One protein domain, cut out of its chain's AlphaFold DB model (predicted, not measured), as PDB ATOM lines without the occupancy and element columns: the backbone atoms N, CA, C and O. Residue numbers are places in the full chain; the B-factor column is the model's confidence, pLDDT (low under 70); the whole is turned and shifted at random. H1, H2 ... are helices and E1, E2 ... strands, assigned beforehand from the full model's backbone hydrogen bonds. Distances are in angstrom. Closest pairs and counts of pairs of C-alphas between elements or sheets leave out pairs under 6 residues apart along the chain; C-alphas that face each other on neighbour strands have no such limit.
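AT A GLANCE: This is residues 2 to 119 of the 364 residues of an uncharacterized protein of Clostridium saccharoperbutylacetonicum N1-4(HMT) (UniProt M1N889). Helix H2 lies in the core, with H3 and H4 crossing it and a small four-stranded sheet covering one side of it; E1, from a second sheet of two strands, E1 and E6, lies beside H2 as well. H3 and H4 make one end of the longest axis, and the stretch with H6 reaches out to the other end. The printed part has 118 residues, with six named helices and six named strands in the order E1 H1 H2 E2 E3 H3 H4 E4 E5 H5 H6 E6. The larger sheet has the order E2 - E3 - E5 - E4, and both sheets are antiparallel. The class is mixed, helices and strands, and the whole is compact, with a radius of gyration of the C-alphas of 14.1 A and spans of 43 by 32 by 26 A.

HOW THE PARTS SIT: Start at E1, residues 4 to 6, whose antiparallel neighbour is E6, residues 115 to 117; N 5 and O 116 are within hydrogen-bond range at 2.8 A. Next come H1, residues 7 to 14, and H2, residues 21 to 31, which only just touch, and only at the corner by their link, with 3 pairs of C-alphas within 8 A; the closest are those of Ile 13 and Leu 22, 7.1 A apart. H2 is the hub, touching three helices, and its closest C-alpha pair with E1 is Val 29 and Met 5, at 6.6 A. Then look for the hairpin of E2, residues 33 to 35, and E3, residues 38 to 41, where N 33 and O 40 are 2.7 A apart. H3, residues 48 to 58, touches H2 about perpendicular, at 88 degrees, with the C-alphas of Asn 27 and Ile 55 closest at 6.2 A. H4, residues 63 to 75, touches H2 at 84 degrees, about perpendicular, with the C-alphas of Ile 21 and Cys 69 closest at 5.3 A. With residues 63 to 67 alone H4 touches H3, at a steep tilt of 65 degrees, opposite ways; the C-alphas of Ile 52 and Val 66 are closest at 6.3 A. E4, residues 79 to 82, and E5, residues 87 to 90, are a hairpin, with N 89 and O 80 at 2.7 A; E5 also pairs with E3, with N 41 and O 88 at 2.7 A. E3, H3, H4 and E4 form a split strand-helix-strand unit, its two strands running the same way with E5 between them, and its crossover is right-handed. H2 is on this sheet at a height of 10.9 A, slantwise to the strands, at 41 degrees to E4 on the local plane; H3 and H4 only graze the sheet. H5, residues 93 to 96, also only grazes it, and H6, residues 106 to 111, is not on it; H5 and H6 are close but not clearly touching, with the C-alphas of Asn 95 and Thr 111 closest at 6.2 A. In H1, H2 and H4 every O i to N i+4 pair is within hydrogen-bond range; in H3 it is 6 of 7, in H6 1 of 2, and H5 is too short for such a pair.

IN THESE COORDINATES: Find C-alpha 4, where E1 begins, at (7.357, 17.451, 67.671). H2 runs 15.3 A, from C-alpha 21 at (10.660, 25.018, 82.117) to C-alpha 31. H3 measures 16.3 A and H4, the longest helix, 18.5 A, while E5 measures 10.0 A. E6 ends at C-alpha 117, at (11.682, 17.857, 66.393).

THE WHOLE: The two C-alphas farthest apart are those of Ser 62 and Leu 104, at 43.9 A. The printed part has no cut and no long link. The mean pLDDT of the printed part is 87.5; look for values under 70 at residues 2, 106 and 108 to 109.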
ATOM      1  N   ALA A   2       4.271  12.529  71.491       68.94
ATOM      2  CA  ALA A   2       4.519  13.420  70.364       68.94
ATOM      3  C   ALA A   2       6.008  13.390  69.992       68.94
ATOM      4  O   ALA A   2       6.875  13.140  70.833       68.94
ATOM      5  N   THR A   3       6.305  13.606  68.712       76.62
ATOM      6  CA  THR A   3       7.678  13.665  68.179       76.62
ATOM      7  C   THR A   3       8.148  15.105  67.958       76.62
ATOM      8  O   THR A   3       9.316  15.349  67.656       76.62
ATOM      9  N   LYS A   4       7.234  16.066  68.114       88.88
ATOM     10  CA  LYS A   4       7.357  17.451  67.671       88.88
ATOM     11  C   LYS A   4       6.875  18.394  68.765       88.88
ATOM     12  O   LYS A   4       5.867  18.132  69.410       88.88
ATOM     13  N   MET A   5       7.597  19.490  68.949       92.94
ATOM     14  CA  MET A   5       7.244  20.616  69.805       92.94
ATOM     15  C   MET A   5       6.685  21.742  68.944       92.94
ATOM     16  O   MET A   5       7.286  22.099  67.931       92.94
ATOM     17  N   TYR A   6       5.570  22.331  69.361       94.25
ATOM     18  CA  TYR A   6       4.946  23.437  68.647       94.25
ATOM     19  C   TYR A   6       5.734  24.739  68.847       94.25
ATOM     20  O   TYR A   6       6.024  25.143  69.977       94.25
ATOM     21  N   ASN A   7       6.093  25.416  67.754       93.00
ATOM     22  CA  ASN A   7       6.965  26.590  67.826       93.00
ATOM     23  C   ASN A   7       6.323  27.768  68.569       93.00
ATOM     24  O   ASN A   7       7.036  28.476  69.275       93.00
ATOM     25  N   SER A   8       5.000  27.940  68.497       92.62
ATOM     26  CA  SER A   8       4.287  28.963  69.277       92.62
ATOM     27  C   SER A   8       4.445  28.752  70.789       92.62
ATOM     28  O   SER A   8       4.721  29.699  71.531       92.62
ATOM     29  N   HIS A   9       4.377  27.499  71.259       94.81
ATOM     30  CA  HIS A   9       4.675  27.168  72.655       94.81
ATOM     31  C   HIS A   9       6.114  27.514  73.018       94.81
ATOM     32  O   HIS A   9       6.347  28.188  74.022       94.81
ATOM     33  N   LEU A  10       7.075  27.117  72.181       94.25
ATOM     34  CA  LEU A  10       8.484  27.438  72.402       94.25
ATOM     35  C   LEU A  10       8.709  28.952  72.481       94.25
ATOM     36  O   LEU A  10       9.376  29.403  73.403       94.25
ATOM     37  N   SER A  11       8.109  29.755  71.602       90.56
ATOM     38  CA  SER A  11       8.225  31.218  71.643       90.56
ATOM     39  C   SER A  11       7.743  31.815  72.971       90.56
ATOM     40  O   SER A  11       8.429  32.666  73.539       90.56
ATOM     41  N   LYS A  12       6.619  31.327  73.514       91.88
ATOM     42  CA  LYS A  12       6.131  31.726  74.846       91.88
ATOM     43  C   LYS A  12       7.102  31.288  75.948       91.88
ATOM     44  O   LYS A  12       7.478  32.088  76.804       91.88
ATOM     45  N   ILE A  13       7.563  30.040  75.909       92.62
ATOM     46  CA  ILE A  13       8.410  29.438  76.949       92.62
ATOM     47  C   ILE A  13       9.823  30.036  76.967       92.62
ATOM     48  O   ILE A  13      10.375  30.278  78.038       92.62
ATOM     49  N   LEU A  14      10.416  30.338  75.809       88.75
ATOM     50  CA  LEU A  14      11.751  30.941  75.713       88.75
ATOM     51  C   LEU A  14      11.816  32.305  76.427       88.75
ATOM     52  O   LEU A  14      12.879  32.691  76.919       88.75
ATOM     53  N   SER A  15      10.679  32.996  76.565       83.62
ATOM     54  CA  SER A  15      10.562  34.251  77.317       83.62
ATOM     55  C   SER A  15      10.519  34.077  78.844       83.62
ATOM     56  O   SER A  15      10.701  35.052  79.574       83.62
ATOM     57  N   CYS A  16      10.345  32.859  79.359       87.44
ATOM     58  CA  CYS A  16      10.207  32.574  80.791       87.44
ATOM     59  C   CYS A  16      11.552  32.578  81.525       87.44
ATOM     60  O   CYS A  16      12.601  32.585  80.881       87.44
ATOM     61  N   ASN A  17      11.548  32.604  82.860       86.19
ATOM     62  CA  ASN A  17      12.770  32.675  83.685       86.19
ATOM     63  C   ASN A  17      13.071  31.373  84.437       86.19
ATOM     64  O   ASN A  17      14.209  31.149  84.842       86.19
ATOM     65  N   GLU A  18      12.065  30.524  84.598       90.62
ATOM     66  CA  GLU A  18      12.096  29.259  85.310       90.62
ATOM     67  C   GLU A  18      13.128  28.317  84.673       90.62
ATOM     68  O   GLU A  18      13.097  28.049  83.473       90.62
ATOM     69  N   TYR A  19      14.073  27.822  85.477       90.38
ATOM     70  CA  TYR A  19      15.267  27.136  84.969       90.38
ATOM     71  C   TYR A  19      14.960  25.839  84.205       90.38
ATOM     72  O   TYR A  19      15.563  25.580  83.167       90.38
ATOM     73  N   TYR A  20      14.007  25.048  84.706       94.12
ATOM     74  CA  TYR A  20      13.646  23.726  84.177       94.12
ATOM     75  C   TYR A  20      12.383  23.741  83.305       94.12
ATOM     76  O   TYR A  20      11.798  22.690  83.035       94.12
ATOM     77  N   ILE A  21      11.916  24.920  82.874       95.38
ATOM     78  CA  ILE A  21      10.660  25.018  82.117       95.38
ATOM     79  C   ILE A  21      10.745  24.311  80.762       95.38
ATOM     80  O   ILE A  21       9.788  23.656  80.355       95.38
ATOM     81  N   LEU A  22      11.903  24.384  80.096       95.25
ATOM     82  CA  LEU A  22      12.143  23.689  78.833       95.25
ATOM     83  C   LEU A  22      12.178  22.176  79.047       95.25
ATOM     84  O   LEU A  22      11.482  21.462  78.336       95.25
ATOM     85  N   ASP A  23      12.902  21.692  80.055       95.06
ATOM     86  CA  ASP A  23      12.963  20.268  80.400       95.06
ATOM     87  C   ASP A  23      11.568  19.714  80.718       95.06
ATOM     88  O   ASP A  23      11.184  18.647  80.236       95.06
ATOM     89  N   THR A  24      10.782  20.467  81.491       95.56
ATOM     90  CA  THR A  24       9.407  20.109  81.861       95.56
ATOM     91  C   THR A  24       8.514  20.049  80.623       95.56
ATOM     92  O   THR A  24       7.814  19.058  80.419       95.56
ATOM     93  N   TYR A  25       8.569  21.066  79.760       96.25
ATOM     94  CA  TYR A  25       7.786  21.109  78.526       96.25
ATOM     95  C   TYR A  25       8.164  19.988  77.550       96.25
ATOM     96  O   TYR A  25       7.283  19.294  77.047       96.25
ATOM     97  N   ILE A  26       9.459  19.749  77.327       94.50
ATOM     98  CA  ILE A  26       9.947  18.663  76.466       94.50
ATOM     99  C   ILE A  26       9.441  17.312  76.980       94.50
ATOM    100  O   ILE A  26       8.984  16.488  76.188       94.50
ATOM    101  N   ASN A  27       9.450  17.100  78.301       92.50
ATOM    102  CA  ASN A  27       8.899  15.894  78.911       92.50
ATOM    103  C   ASN A  27       7.382  15.774  78.728       92.50
ATOM    104  O   ASN A  27       6.918  14.690  78.389       92.50
ATOM    105  N   LEU A  28       6.616  16.857  78.892       94.00
ATOM    106  CA  LEU A  28       5.169  16.863  78.633       94.00
ATOM    107  C   LEU A  28       4.849  16.481  77.184       94.00
ATOM    108  O   LEU A  28       4.017  15.609  76.936       94.00
ATOM    109  N   VAL A  29       5.540  17.100  76.225       92.75
ATOM    110  CA  VAL A  29       5.382  16.792  74.798       92.75
ATOM    111  C   VAL A  29       5.753  15.335  74.543       92.75
ATOM    112  O   VAL A  29       4.976  14.605  73.924       92.75
ATOM    113  N   HIS A  30       6.881  14.879  75.095       88.56
ATOM    114  CA  HIS A  30       7.305  13.491  74.991       88.56
ATOM    115  C   HIS A  30       6.220  12.537  75.486       88.56
ATOM    116  O   HIS A  30       5.834  11.662  74.730       88.56
ATOM    117  N   ILE A  31       5.650  12.727  76.678       88.00
ATOM    118  CA  ILE A  31       4.665  11.782  77.233       88.00
ATOM    119  C   ILE A  31       3.256  11.887  76.623       88.00
ATOM    120  O   ILE A  31       2.453  10.972  76.808       88.00
ATOM    121  N   SER A  32       2.948  12.962  75.889       89.06
ATOM    122  CA  SER A  32       1.611  13.222  75.325       89.06
ATOM    123  C   SER A  32       1.267  12.331  74.134       89.06
ATOM    124  O   SER A  32       2.067  12.154  73.230       89.06
ATOM    125  N   SER A  33       0.076  11.757  74.068       82.69
ATOM    126  CA  SER A  33      -0.400  10.960  72.936       82.69
ATOM    127  C   SER A  33      -1.271  11.774  71.998       82.69
ATOM    128  O   SER A  33      -2.205  12.435  72.432       82.69
ATOM    129  N   GLU A  34      -0.951  11.692  70.709       82.75
ATOM    130  CA  GLU A  34      -1.752  12.272  69.640       82.75
ATOM    131  C   GLU A  34      -2.962  11.371  69.378       82.75
ATOM    132  O   GLU A  34      -2.807  10.195  69.029       82.75
ATOM    133  N   VAL A  35      -4.157  11.905  69.616       77.69
ATOM    134  CA  VAL A  35      -5.440  11.227  69.416       77.69
ATOM    135  C   VAL A  35      -6.396  12.233  68.786       77.69
ATOM    136  O   VAL A  35      -6.754  13.213  69.434       77.69
ATOM    137  N   ASN A  36      -6.819  11.978  67.543       76.75
ATOM    138  CA  ASN A  36      -7.680  12.878  66.762       76.75
ATOM    139  C   ASN A  36      -7.144  14.321  66.767       76.75
ATOM    140  O   ASN A  36      -7.830  15.235  67.218       76.75
ATOM    141  N   ASP A  37      -5.875  14.478  66.384       78.19
ATOM    142  CA  ASP A  37      -5.123  15.741  66.347       78.19
ATOM    143  C   ASP A  37      -4.930  16.456  67.699       78.19
ATOM    144  O   ASP A  37      -4.191  17.430  67.787       78.19
ATOM    145  N   LYS A  38      -5.488  15.936  68.798       83.38
ATOM    146  CA  LYS A  38      -5.245  16.454  70.149       83.38
ATOM    147  C   LYS A  38      -4.075  15.750  70.821       83.38
ATOM    148  O   LYS A  38      -3.907  14.537  70.711       83.38
ATOM    149  N   TYR A  39      -3.311  16.504  71.605       89.38
ATOM    150  CA  TYR A  39      -2.121  16.019  72.303       89.38
ATOM    151  C   TYR A  39      -2.401  15.847  73.793       89.38
ATOM    152  O   TYR A  39      -2.308  16.795  74.575       89.38
ATOM    153  N   LEU A  40      -2.758  14.619  74.169       88.56
ATOM    154  CA  LEU A  40      -3.335  14.280  75.468       88.56
ATOM    155  C   LEU A  40      -2.327  13.576  76.380       88.56
ATOM    156  O   LEU A  40      -1.664  12.617  75.993       88.56
ATOM    157  N   ILE A  41      -2.262  13.983  77.638       89.62
ATOM    158  CA  ILE A  41      -1.480  13.361  78.703       89.62
ATOM    159  C   ILE A  41      -2.471  12.752  79.687       89.62
ATOM    160  O   ILE A  41      -3.109  13.438  80.487       89.62
ATOM    161  N   GLN A  42      -2.623  11.436  79.589       81.88
ATOM    162  CA  GLN A  42      -3.572  10.696  80.406       81.88
ATOM    163  C   GLN A  42      -3.041  10.536  81.834       81.88
ATOM    164  O   GLN A  42      -2.179   9.702  82.103       81.88
ATOM    165  N   THR A  43      -3.578  11.347  82.742       81.69
ATOM    166  CA  THR A  43      -3.437  11.194  84.199       81.69
ATOM    167  C   THR A  43      -4.657  10.525  84.821       81.69
ATOM    168  O   THR A  43      -4.557   9.984  85.919       81.69
ATOM    169  N   PHE A  44      -5.809  10.561  84.137       75.81
ATOM    170  CA  PHE A  44      -7.107  10.122  84.657       75.81
ATOM    171  C   PHE A  44      -7.485  10.815  85.974       75.81
ATOM    172  O   PHE A  44      -8.204  10.247  86.795       75.81
ATOM    173  N   SER A  45      -6.963  12.013  86.201       78.44
ATOM    174  CA  SER A  45      -7.054  12.751  87.454       78.44
ATOM    175  C   SER A  45      -6.706  14.207  87.171       78.44
ATOM    176  O   SER A  45      -5.764  14.486  86.420       78.44
ATOM    177  N   ASP A  46      -7.453  15.116  87.785       80.19
ATOM    178  CA  ASP A  46      -7.224  16.561  87.774       80.19
ATOM    179  C   ASP A  46      -6.081  16.975  88.711       80.19
ATOM    180  O   ASP A  46      -5.576  18.098  88.649       80.19
ATOM    181  N   LYS A  47      -5.607  16.054  89.556       87.06
ATOM    182  CA  LYS A  47      -4.540  16.332  90.509       87.06
ATOM    183  C   LYS A  47      -3.213  16.562  89.801       87.06
ATOM    184  O   LYS A  47      -2.628  15.662  89.193       87.06
ATOM    185  N   MET A  48      -2.655  17.751  90.016       89.38
ATOM    186  CA  MET A  48      -1.317  18.121  89.546       89.38
ATOM    187  C   MET A  48      -0.232  17.144  90.020       89.38
ATOM    188  O   MET A  48       0.740  16.899  89.308       89.38
ATOM    189  N   SER A  49      -0.400  16.552  91.207       89.88
ATOM    190  CA  SER A  49       0.542  15.573  91.761       89.88
ATOM    191  C   SER A  49       0.760  14.379  90.837       89.88
ATOM    192  O   SER A  49       1.884  13.893  90.724       89.88
ATOM    193  N   ASP A  50      -0.289  13.926  90.149       87.88
ATOM    194  CA  ASP A  50      -0.200  12.779  89.247       87.88
ATOM    195  C   ASP A  50       0.607  13.143  87.999       87.88
ATOM    196  O   ASP A  50       1.506  12.398  87.603       87.88
ATOM    197  N   LEU A  51       0.385  14.342  87.448       91.00
ATOM    198  CA  LEU A  51       1.172  14.860  86.331       91.00
ATOM    199  C   LEU A  51       2.649  15.061  86.711       91.00
ATOM    200  O   LEU A  51       3.545  14.673  85.960       91.00
ATOM    201  N   ILE A  52       2.919  15.611  87.898       92.75
ATOM    202  CA  ILE A  52       4.287  15.797  88.401       92.75
ATOM    203  C   ILE A  52       4.997  14.454  88.539       92.75
ATOM    204  O   ILE A  52       6.151  14.325  88.131       92.75
ATOM    205  N   ASN A  53       4.317  13.443  89.078       88.44
ATOM    206  CA  ASN A  53       4.885  12.108  89.225       88.44
ATOM    207  C   ASN A  53       5.227  11.480  87.868       88.44
ATOM    208  O   ASN A  53       6.267  10.833  87.760       88.44
ATOM    209  N   LEU A  54       4.416  11.708  86.827       88.00
ATOM    210  CA  LEU A  54       4.740  11.263  85.467       88.00
ATOM    211  C   LEU A  54       6.001  11.939  84.924       88.00
ATOM    212  O   LEU A  54       6.888  11.255  84.421       88.00
ATOM    213  N   ILE A  55       6.120  13.261  85.062       90.69
ATOM    214  CA  ILE A  55       7.290  14.010  84.574       90.69
ATOM    215  C   ILE A  55       8.554  13.593  85.328       90.69
ATOM    216  O   ILE A  55       9.605  13.387  84.723       90.69
ATOM    217  N   ARG A  56       8.453  13.412  86.648       89.44
ATOM    218  CA  ARG A  56       9.586  13.042  87.505       89.44
ATOM    219  C   ARG A  56      10.118  11.629  87.264       89.44
ATOM    220  O   ARG A  56      11.243  11.358  87.668       89.44
ATOM    221  N   LYS A  57       9.381  10.754  86.562       82.94
ATOM    222  CA  LYS A  57       9.944   9.488  86.049       82.94
ATOM    223  C   LYS A  57      11.094   9.733  85.068       82.94
ATOM    224  O   LYS A  57      12.044   8.962  85.036       82.94
ATOM    225  N   ASN A  58      11.008  10.816  84.295       80.19
ATOM    226  CA  ASN A  58      11.946  11.129  83.219       80.19
ATOM    227  C   ASN A  58      12.891  12.293  83.553       80.19
ATOM    228  O   ASN A  58      13.916  12.447  82.891       80.19
ATOM    229  N   LEU A  59      12.564  13.097  84.571       86.00
ATOM    230  CA  LEU A  59      13.330  14.270  84.985       86.00
ATOM    231  C   LEU A  59      13.638  14.225  86.492       86.00
ATOM    232  O   LEU A  59      12.745  14.368  87.330       86.00
ATOM    233  N   LYS A  60      14.921  14.074  86.841       86.00
ATOM    234  CA  LYS A  60      15.414  14.002  88.228       86.00
ATOM    235  C   LYS A  60      15.496  15.396  88.875       86.00
ATOM    236  O   LYS A  60      16.576  15.914  89.132       86.00
ATOM    237  N   VAL A  61      14.349  16.017  89.132       89.25
ATOM    238  CA  VAL A  61      14.250  17.335  89.789       89.25
ATOM    239  C   VAL A  61      13.272  17.314  90.962       89.25
ATOM    240  O   VAL A  61      12.448  16.401  91.114       89.25
ATOM    241  N   SER A  62      13.372  18.337  91.816       92.88
ATOM    242  CA  SER A  62      12.500  18.475  92.982       92.88
ATOM    243  C   SER A  62      11.029  18.615  92.567       92.88
ATOM    244  O   SER A  62      10.708  19.208  91.535       92.88
ATOM    245  N   TYR A  63      10.125  18.105  93.405       94.12
ATOM    246  CA  TYR A  63       8.682  18.209  93.179       94.12
ATOM    247  C   TYR A  63       8.237  19.668  93.003       94.12
ATOM    248  O   TYR A  63       7.540  19.993  92.042       94.12
ATOM    249  N   LYS A  64       8.692  20.561  93.894       95.25
ATOM    250  CA  LYS A  64       8.328  21.984  93.877       95.25
ATOM    251  C   LYS A  64       8.796  22.685  92.601       95.25
ATOM    252  O   LYS A  64       8.079  23.525  92.066       95.25
ATOM    253  N   THR A  65       9.960  22.307  92.076       94.88
ATOM    254  CA  THR A  65      10.475  22.840  90.809       94.88
ATOM    255  C   THR A  65       9.563  22.486  89.634       94.88
ATOM    256  O   THR A  65       9.224  23.375  88.853       94.88
ATOM    257  N   VAL A  66       9.132  21.222  89.522       96.00
ATOM    258  CA  VAL A  66       8.200  20.793  88.460       96.00
ATOM    259  C   VAL A  66       6.853  21.480  88.624       96.00
ATOM    260  O   VAL A  66       6.326  22.006  87.652       96.00
ATOM    261  N   PHE A  67       6.332  21.532  89.852       96.25
ATOM    262  CA  PHE A  67       5.075  22.207  90.168       96.25
ATOM    263  C   PHE A  67       5.072  23.663  89.676       96.25
ATOM    264  O   PHE A  67       4.197  24.040  88.902       96.25
ATOM    265  N   ASN A  68       6.098  24.446  90.028       96.31
ATOM    266  CA  ASN A  68       6.201  25.843  89.600       96.31
ATOM    267  C   ASN A  68       6.288  25.973  88.063       96.31
ATOM    268  O   ASN A  68       5.730  26.902  87.483       96.31
ATOM    269  N   CYS A  69       6.974  25.042  87.384       97.00
ATOM    270  CA  CYS A  69       7.035  25.036  85.919       97.00
ATOM    271  C   CYS A  69       5.668  24.716  85.294       97.00
ATOM    272  O   CYS A  69       5.300  25.335  84.300       97.00
ATOM    273  N   LEU A  70       4.908  23.780  85.868       96.88
ATOM    274  CA  LEU A  70       3.567  23.431  85.395       96.88
ATOM    275  C   LEU A  70       2.576  24.577  85.579       96.88
ATOM    276  O   LEU A  70       1.887  24.920  84.623       96.88
ATOM    277  N   GLU A  71       2.560  25.222  86.749       96.31
ATOM    278  CA  GLU A  71       1.757  26.434  86.967       96.31
ATOM    279  C   GLU A  71       2.094  27.511  85.937       96.31
ATOM    280  O   GLU A  71       1.202  28.120  85.346       96.31
ATOM    281  N   LYS A  72       3.386  27.707  85.645       97.12
ATOM    282  CA  LYS A  72       3.804  28.664  84.623       97.12
ATOM    283  C   LYS A  72       3.277  28.300  83.235       97.12
ATOM    284  O   LYS A  72       2.802  29.183  82.528       97.12
ATOM    285  N   LEU A  73       3.337  27.028  82.840       97.06
ATOM    286  CA  LEU A  73       2.832  26.560  81.543       97.06
ATOM    287  C   LEU A  73       1.307  26.700  81.422       97.06
ATOM    288  O   LEU A  73       0.814  27.034  80.343       97.06
ATOM    289  N   ILE A  74       0.573  26.509  82.517       96.06
ATOM    290  CA  ILE A  74      -0.874  26.756  82.582       96.06
ATOM    291  C   ILE A  74      -1.162  28.249  82.414       96.06
ATOM    292  O   ILE A  74      -1.947  28.628  81.551       96.06
ATOM    293  N   ASN A  75      -0.443  29.109  83.141       96.12
ATOM    294  CA  ASN A  75      -0.588  30.565  83.044       96.12
ATOM    295  C   ASN A  75      -0.264  31.111  81.640       96.12
ATOM    296  O   ASN A  75      -0.817  32.122  81.221       96.12
ATOM    297  N   LEU A  76       0.621  30.447  80.888       95.44
ATOM    298  CA  LEU A  76       0.933  30.785  79.490       95.44
ATOM    299  C   LEU A  76      -0.084  30.238  78.480       95.44
ATOM    300  O   LEU A  76       0.076  30.441  77.267       95.44
ATOM    301  N   ASN A  77      -1.104  29.527  78.963       94.94
ATOM    302  CA  ASN A  77      -2.097  28.836  78.156       94.94
ATOM    303  C   ASN A  77      -1.455  27.821  77.187       94.94
ATOM    304  O   ASN A  77      -1.814  27.759  76.012       94.94
ATOM    305  N   VAL A  78      -0.432  27.099  77.659       96.12
ATOM    306  CA  VAL A  78       0.257  26.015  76.927       96.12
ATOM    307  C   VAL A  78      -0.284  24.645  77.342       96.12
ATOM    308  O   VAL A  78      -0.367  23.729  76.525       96.12
ATOM    309  N   LEU A  79      -0.648  24.503  78.617       96.19
ATOM    310  CA  LEU A  79      -1.147  23.273  79.220       96.19
ATOM    311  C   LEU A  79      -2.523  23.541  79.839       96.19
ATOM    312  O   LEU A  79      -2.663  24.473  80.625       96.19
ATOM    313  N   ILE A  80      -3.521  22.725  79.502       94.75
ATOM    314  CA  ILE A  80      -4.903  22.870  79.984       94.75
ATOM    315  C   ILE A  80      -5.407  21.515  80.473       94.75
ATOM    316  O   ILE A  80      -5.085  20.494  79.873       94.75
ATOM    317  N   TYR A  81      -6.198  21.484  81.543       92.44
ATOM    318  CA  TYR A  81      -6.906  20.267  81.934       92.44
ATOM    319  C   TYR A  81      -8.249  20.159  81.205       92.44
ATOM    320  O   TYR A  81      -9.059  21.083  81.246       92.44
ATOM    321  N   ASP A  82      -8.492  19.023  80.556       88.25
ATOM    322  CA  ASP A  82      -9.770  18.678  79.941       88.25
ATOM    323  C   ASP A  82     -10.548  17.747  80.882       88.25
ATOM    324  O   ASP A  82     -10.250  16.553  81.000       88.25
ATOM    325  N   GLY A  83     -11.565  18.296  81.553       82.56
ATOM    326  CA  GLY A  83     -12.420  17.546  82.476       82.56
ATOM    327  C   GLY A  83     -13.302  16.494  81.799       82.56
ATOM    328  O   GLY A  83     -13.664  15.506  82.432       82.56
ATOM    329  N   THR A  84     -13.604  16.643  80.505       81.75
ATOM    330  CA  THR A  84     -14.422  15.663  79.769       81.75
ATOM    331  C   THR A  84     -13.628  14.395  79.467       81.75
ATOM    332  O   THR A  84     -14.134  13.276  79.585       81.75
ATOM    333  N   LEU A  85     -12.348  14.562  79.127       79.69
ATOM    334  CA  LEU A  85     -11.429  13.468  78.832       79.69
ATOM    335  C   LEU A  85     -10.644  12.998  80.067       79.69
ATOM    336  O   LEU A  85      -9.997  11.951  80.016       79.69
ATOM    337  N   ASN A  86     -10.737  13.733  81.179       81.38
ATOM    338  CA  ASN A  86      -9.956  13.538  82.399       81.38
ATOM    339  C   ASN A  86      -8.448  13.447  82.124       81.38
ATOM    340  O   ASN A  86      -7.751  12.537  82.593       81.38
ATOM    341  N   CYS A  87      -7.946  14.367  81.306       87.06
ATOM    342  CA  CYS A  87      -6.551  14.397  80.894       87.06
ATOM    343  C   CYS A  87      -6.032  15.824  80.757       87.06
ATOM    344  O   CYS A  87      -6.791  16.769  80.570       87.06
ATOM    345  N   TRP A  88      -4.713  15.968  80.788       92.69
ATOM    346  CA  TRP A  88      -4.064  17.228  80.454       92.69
ATOM    347  C   TRP A  88      -3.824  17.305  78.951       92.69
ATOM    348  O   TRP A  88      -3.417  16.323  78.342       92.69
ATOM    349  N   THR A  89      -4.032  18.467  78.353       93.12
ATOM    350  CA  THR A  89      -3.907  18.692  76.915       93.12
ATOM    351  C   THR A  89      -2.891  19.793  76.658       93.12
ATOM    352  O   THR A  89      -2.909  20.843  77.306       93.12
ATOM    353  N   LEU A  90      -1.992  19.552  75.706       94.50
ATOM    354  CA  LEU A  90      -1.129  20.593  75.157       94.50
ATOM    355  C   LEU A  90      -1.929  21.371  74.116       94.50
ATOM    356  O   LEU A  90      -2.339  20.808  73.102       94.50
ATOM    357  N   LYS A  91      -2.176  22.648  74.404       93.50
ATOM    358  CA  LYS A  91      -3.106  23.483  73.647       93.50
ATOM    359  C   LYS A  91      -2.641  23.694  72.199       93.50
ATOM    360  O   LYS A  91      -1.456  23.890  71.977       93.50
ATOM    361  N   ASP A  92      -3.552  23.708  71.231       90.75
ATOM    362  CA  ASP A  92      -3.305  24.195  69.862       90.75
ATOM    363  C   ASP A  92      -2.139  23.500  69.113       90.75
ATOM    364  O   ASP A  92      -1.615  24.034  68.131       90.75
ATOM    365  N   MET A  93      -1.682  22.330  69.575       90.44
ATOM    366  CA  MET A  93      -0.544  21.607  68.993       90.44
ATOM    367  C   MET A  93      -0.859  21.085  67.584       90.44
ATOM    368  O   MET A  93       0.056  20.942  66.778       90.44
ATOM    369  N   GLU A  94      -2.133  20.864  67.257       87.50
ATOM    370  CA  GLU A  94      -2.630  20.545  65.915       87.50
ATOM    371  C   GLU A  94      -2.244  21.605  64.870       87.50
ATOM    372  O   GLU A  94      -2.043  21.291  63.699       87.50
ATOM    373  N   ASN A  95      -2.043  22.861  65.284       88.06
ATOM    374  CA  ASN A  95      -1.675  23.948  64.376       88.06
ATOM    375  C   ASN A  95      -0.214  23.864  63.902       88.06
ATOM    376  O   ASN A  95       0.198  24.606  63.010       88.06
ATOM    377  N   MET A  96       0.598  22.962  64.465       87.75
ATOM    378  CA  MET A  96       2.008  22.844  64.091       87.75
ATOM    379  C   MET A  96       2.229  22.248  62.691       87.75
ATOM    380  O   MET A  96       3.317  22.403  62.134       87.75
ATOM    381  N   THR A  97       1.242  21.534  62.144       83.56
ATOM    382  CA  THR A  97       1.296  20.908  60.811       83.56
ATOM    383  C   THR A  97       0.533  21.688  59.748       83.56
ATOM    384  O   THR A  97       0.808  21.473  58.567       83.56
ATOM    385  N   LYS A  98      -0.355  22.610  60.143       83.31
ATOM    386  CA  LYS A  98      -1.119  23.457  59.221       83.31
ATOM    387  C   LYS A  98      -0.197  24.293  58.342       83.31
ATOM    388  O   LYS A  98       0.757  24.919  58.823       83.31
ATOM    389  N   ALA A  99      -0.484  24.329  57.045       78.19
ATOM    390  CA  ALA A  99       0.220  25.226  56.146       78.19
ATOM    391  C   ALA A  99      -0.336  26.648  56.288       78.19
ATOM    392  O   ALA A  99      -1.537  26.854  56.403       78.19
ATOM    393  N   LYS A 100       0.528  27.668  56.197       78.56
ATOM    394  CA  LYS A 100       0.071  29.073  56.179       78.56
ATOM    395  C   LYS A 100      -0.900  29.384  55.036       78.56
ATOM    396  O   LYS A 100      -1.669  30.324  55.139       78.56
ATOM    397  N   THR A 101      -0.830  28.617  53.953       75.12
ATOM    398  CA  THR A 101      -1.722  28.720  52.794       75.12
ATOM    399  C   THR A 101      -3.122  28.172  53.060       75.12
ATOM    400  O   THR A 101      -4.019  28.448  52.280       75.12
ATOM    401  N   GLU A 102      -3.302  27.390  54.126       74.31
ATOM    402  CA  GLU A 102      -4.590  26.819  54.543       74.31
ATOM    403  C   GLU A 102      -5.302  27.704  55.580       74.31
ATOM    404  O   GLU A 102      -6.385  27.352  56.038       74.31
ATOM    405  N   ALA A 103      -4.693  28.829  55.967       75.88
ATOM    406  CA  ALA A 103      -5.269  29.754  56.931       75.88
ATOM    407  C   ALA A 103      -6.537  30.401  56.362       75.88
ATOM    408  O   ALA A 103      -6.514  30.964  55.265       75.88
ATOM    409  N   LEU A 104      -7.629  30.330  57.124       75.25
ATOM    410  CA  LEU A 104      -8.919  30.903  56.727       75.25
ATOM    411  C   LEU A 104      -8.963  32.425  56.909       75.25
ATOM    412  O   LEU A 104      -9.700  33.114  56.205       75.25
ATOM    413  N   ASP A 105      -8.152  32.951  57.826       77.19
ATOM    414  CA  ASP A 105      -8.030  34.375  58.100       77.19
ATOM    415  C   ASP A 105      -6.602  34.766  58.533       77.19
ATOM    416  O   ASP A 105      -5.664  33.957  58.583       77.19
ATOM    417  N   TYR A 106      -6.423  36.060  58.809       67.69
ATOM    418  CA  TYR A 106      -5.136  36.617  59.207       67.69
ATOM    419  C   TYR A 106      -4.665  36.079  60.564       67.69
ATOM    420  O   TYR A 106      -3.474  35.805  60.704       67.69
ATOM    421  N   GLU A 107      -5.554  35.875  61.540       70.25
ATOM    422  CA  GLU A 107      -5.184  35.359  62.865       70.25
ATOM    423  C   GLU A 107      -4.748  33.890  62.796       70.25
ATOM    424  O   GLU A 107      -3.719  33.518  63.370       70.25
ATOM    425  N   ASP A 108      -5.447  33.074  62.011       66.94
ATOM    426  CA  ASP A 108      -5.147  31.663  61.773       66.94
ATOM    427  C   ASP A 108      -3.752  31.503  61.133       66.94
ATOM    428  O   ASP A 108      -2.957  30.643  61.525       66.94
ATOM    429  N   SER A 109      -3.358  32.440  60.261       68.88
ATOM    430  CA  SER A 109      -2.019  32.469  59.649       68.88
ATOM    431  C   SER A 109      -0.872  32.683  60.657       68.88
ATOM    432  O   SER A 109       0.258  32.225  60.425       68.88
ATOM    433  N   TYR A 110      -1.142  33.351  61.790       71.81
ATOM    434  CA  TYR A 110      -0.169  33.548  62.873       71.81
ATOM    435  C   TYR A 110      -0.008  32.310  63.752       71.81
ATOM    436  O   TYR A 110       1.029  32.168  64.404       71.81
ATOM    437  N   THR A 111      -0.982  31.398  63.752       75.19
ATOM    438  CA  THR A 111      -0.898  30.143  64.510       75.19
ATOM    439  C   THR A 111      -0.054  29.088  63.785       75.19
ATOM    440  O   THR A 111       0.664  28.320  64.425       75.19
ATOM    441  N   ALA A 112       0.011  29.122  62.451       79.25
ATOM    442  CA  ALA A 112       0.844  28.233  61.632       79.25
ATOM    443  C   ALA A 112       2.359  28.559  61.731       79.25
ATOM    444  O   ALA A 112       3.013  29.029  60.793       79.25
ATOM    445  N   THR A 113       2.937  28.312  62.911       84.12
ATOM    446  CA  THR A 113       4.343  28.590  63.272       84.12
ATOM    447  C   THR A 113       5.280  27.395  63.065       84.12
ATOM    448  O   THR A 113       6.502  27.523  63.199       84.12
ATOM    449  N   GLY A 114       4.728  26.236  62.700       89.31
ATOM    450  CA  GLY A 114       5.472  25.001  62.478       89.31
ATOM    451  C   GLY A 114       5.910  24.311  63.773       89.31
ATOM    452  O   GLY A 114       5.420  24.600  64.867       89.31
ATOM    453  N   TYR A 115       6.872  23.397  63.644       91.75
ATOM    454  CA  TYR A 115       7.350  22.567  64.746       91.75
ATOM    455  C   TYR A 115       8.876  22.484  64.834       91.75
ATOM    456  O   TYR A 115       9.593  22.809  63.888       91.75
ATOM    457  N   THR A 116       9.350  21.992  65.977       92.00
ATOM    458  CA  THR A 116      10.730  21.564  66.233       92.00
ATOM    459  C   THR A 116      10.725  20.097  66.648       92.00
ATOM    460  O   THR A 116       9.956  19.704  67.520       92.00
ATOM    461  N   ASN A 117      11.574  19.270  66.048       89.50
ATOM    462  CA  ASN A 117      11.682  17.857  66.393       89.50
ATOM    463  C   ASN A 117      12.282  17.676  67.793       89.50
ATOM    464  O   ASN A 117      13.249  18.344  68.179       89.50
ATOM    465  N   ILE A 118      11.735  16.727  68.548       87.94
ATOM    466  CA  ILE A 118      12.339  16.278  69.800       87.94
ATOM    467  C   ILE A 118      13.595  15.463  69.471       87.94
ATOM    468  O   ILE A 118      13.532  14.490  68.723       87.94
ATOM    469  N   ARG A 119      14.731  15.836  70.065       86.88
ATOM    470  CA  ARG A 119      16.027  15.170  69.881       86.88
ATOM    471  C   ARG A 119      16.390  14.355  71.120       86.88
ATOM    472  O   ARG A 119      16.117  14.787  72.237       86.88
TER     473      ARG A 119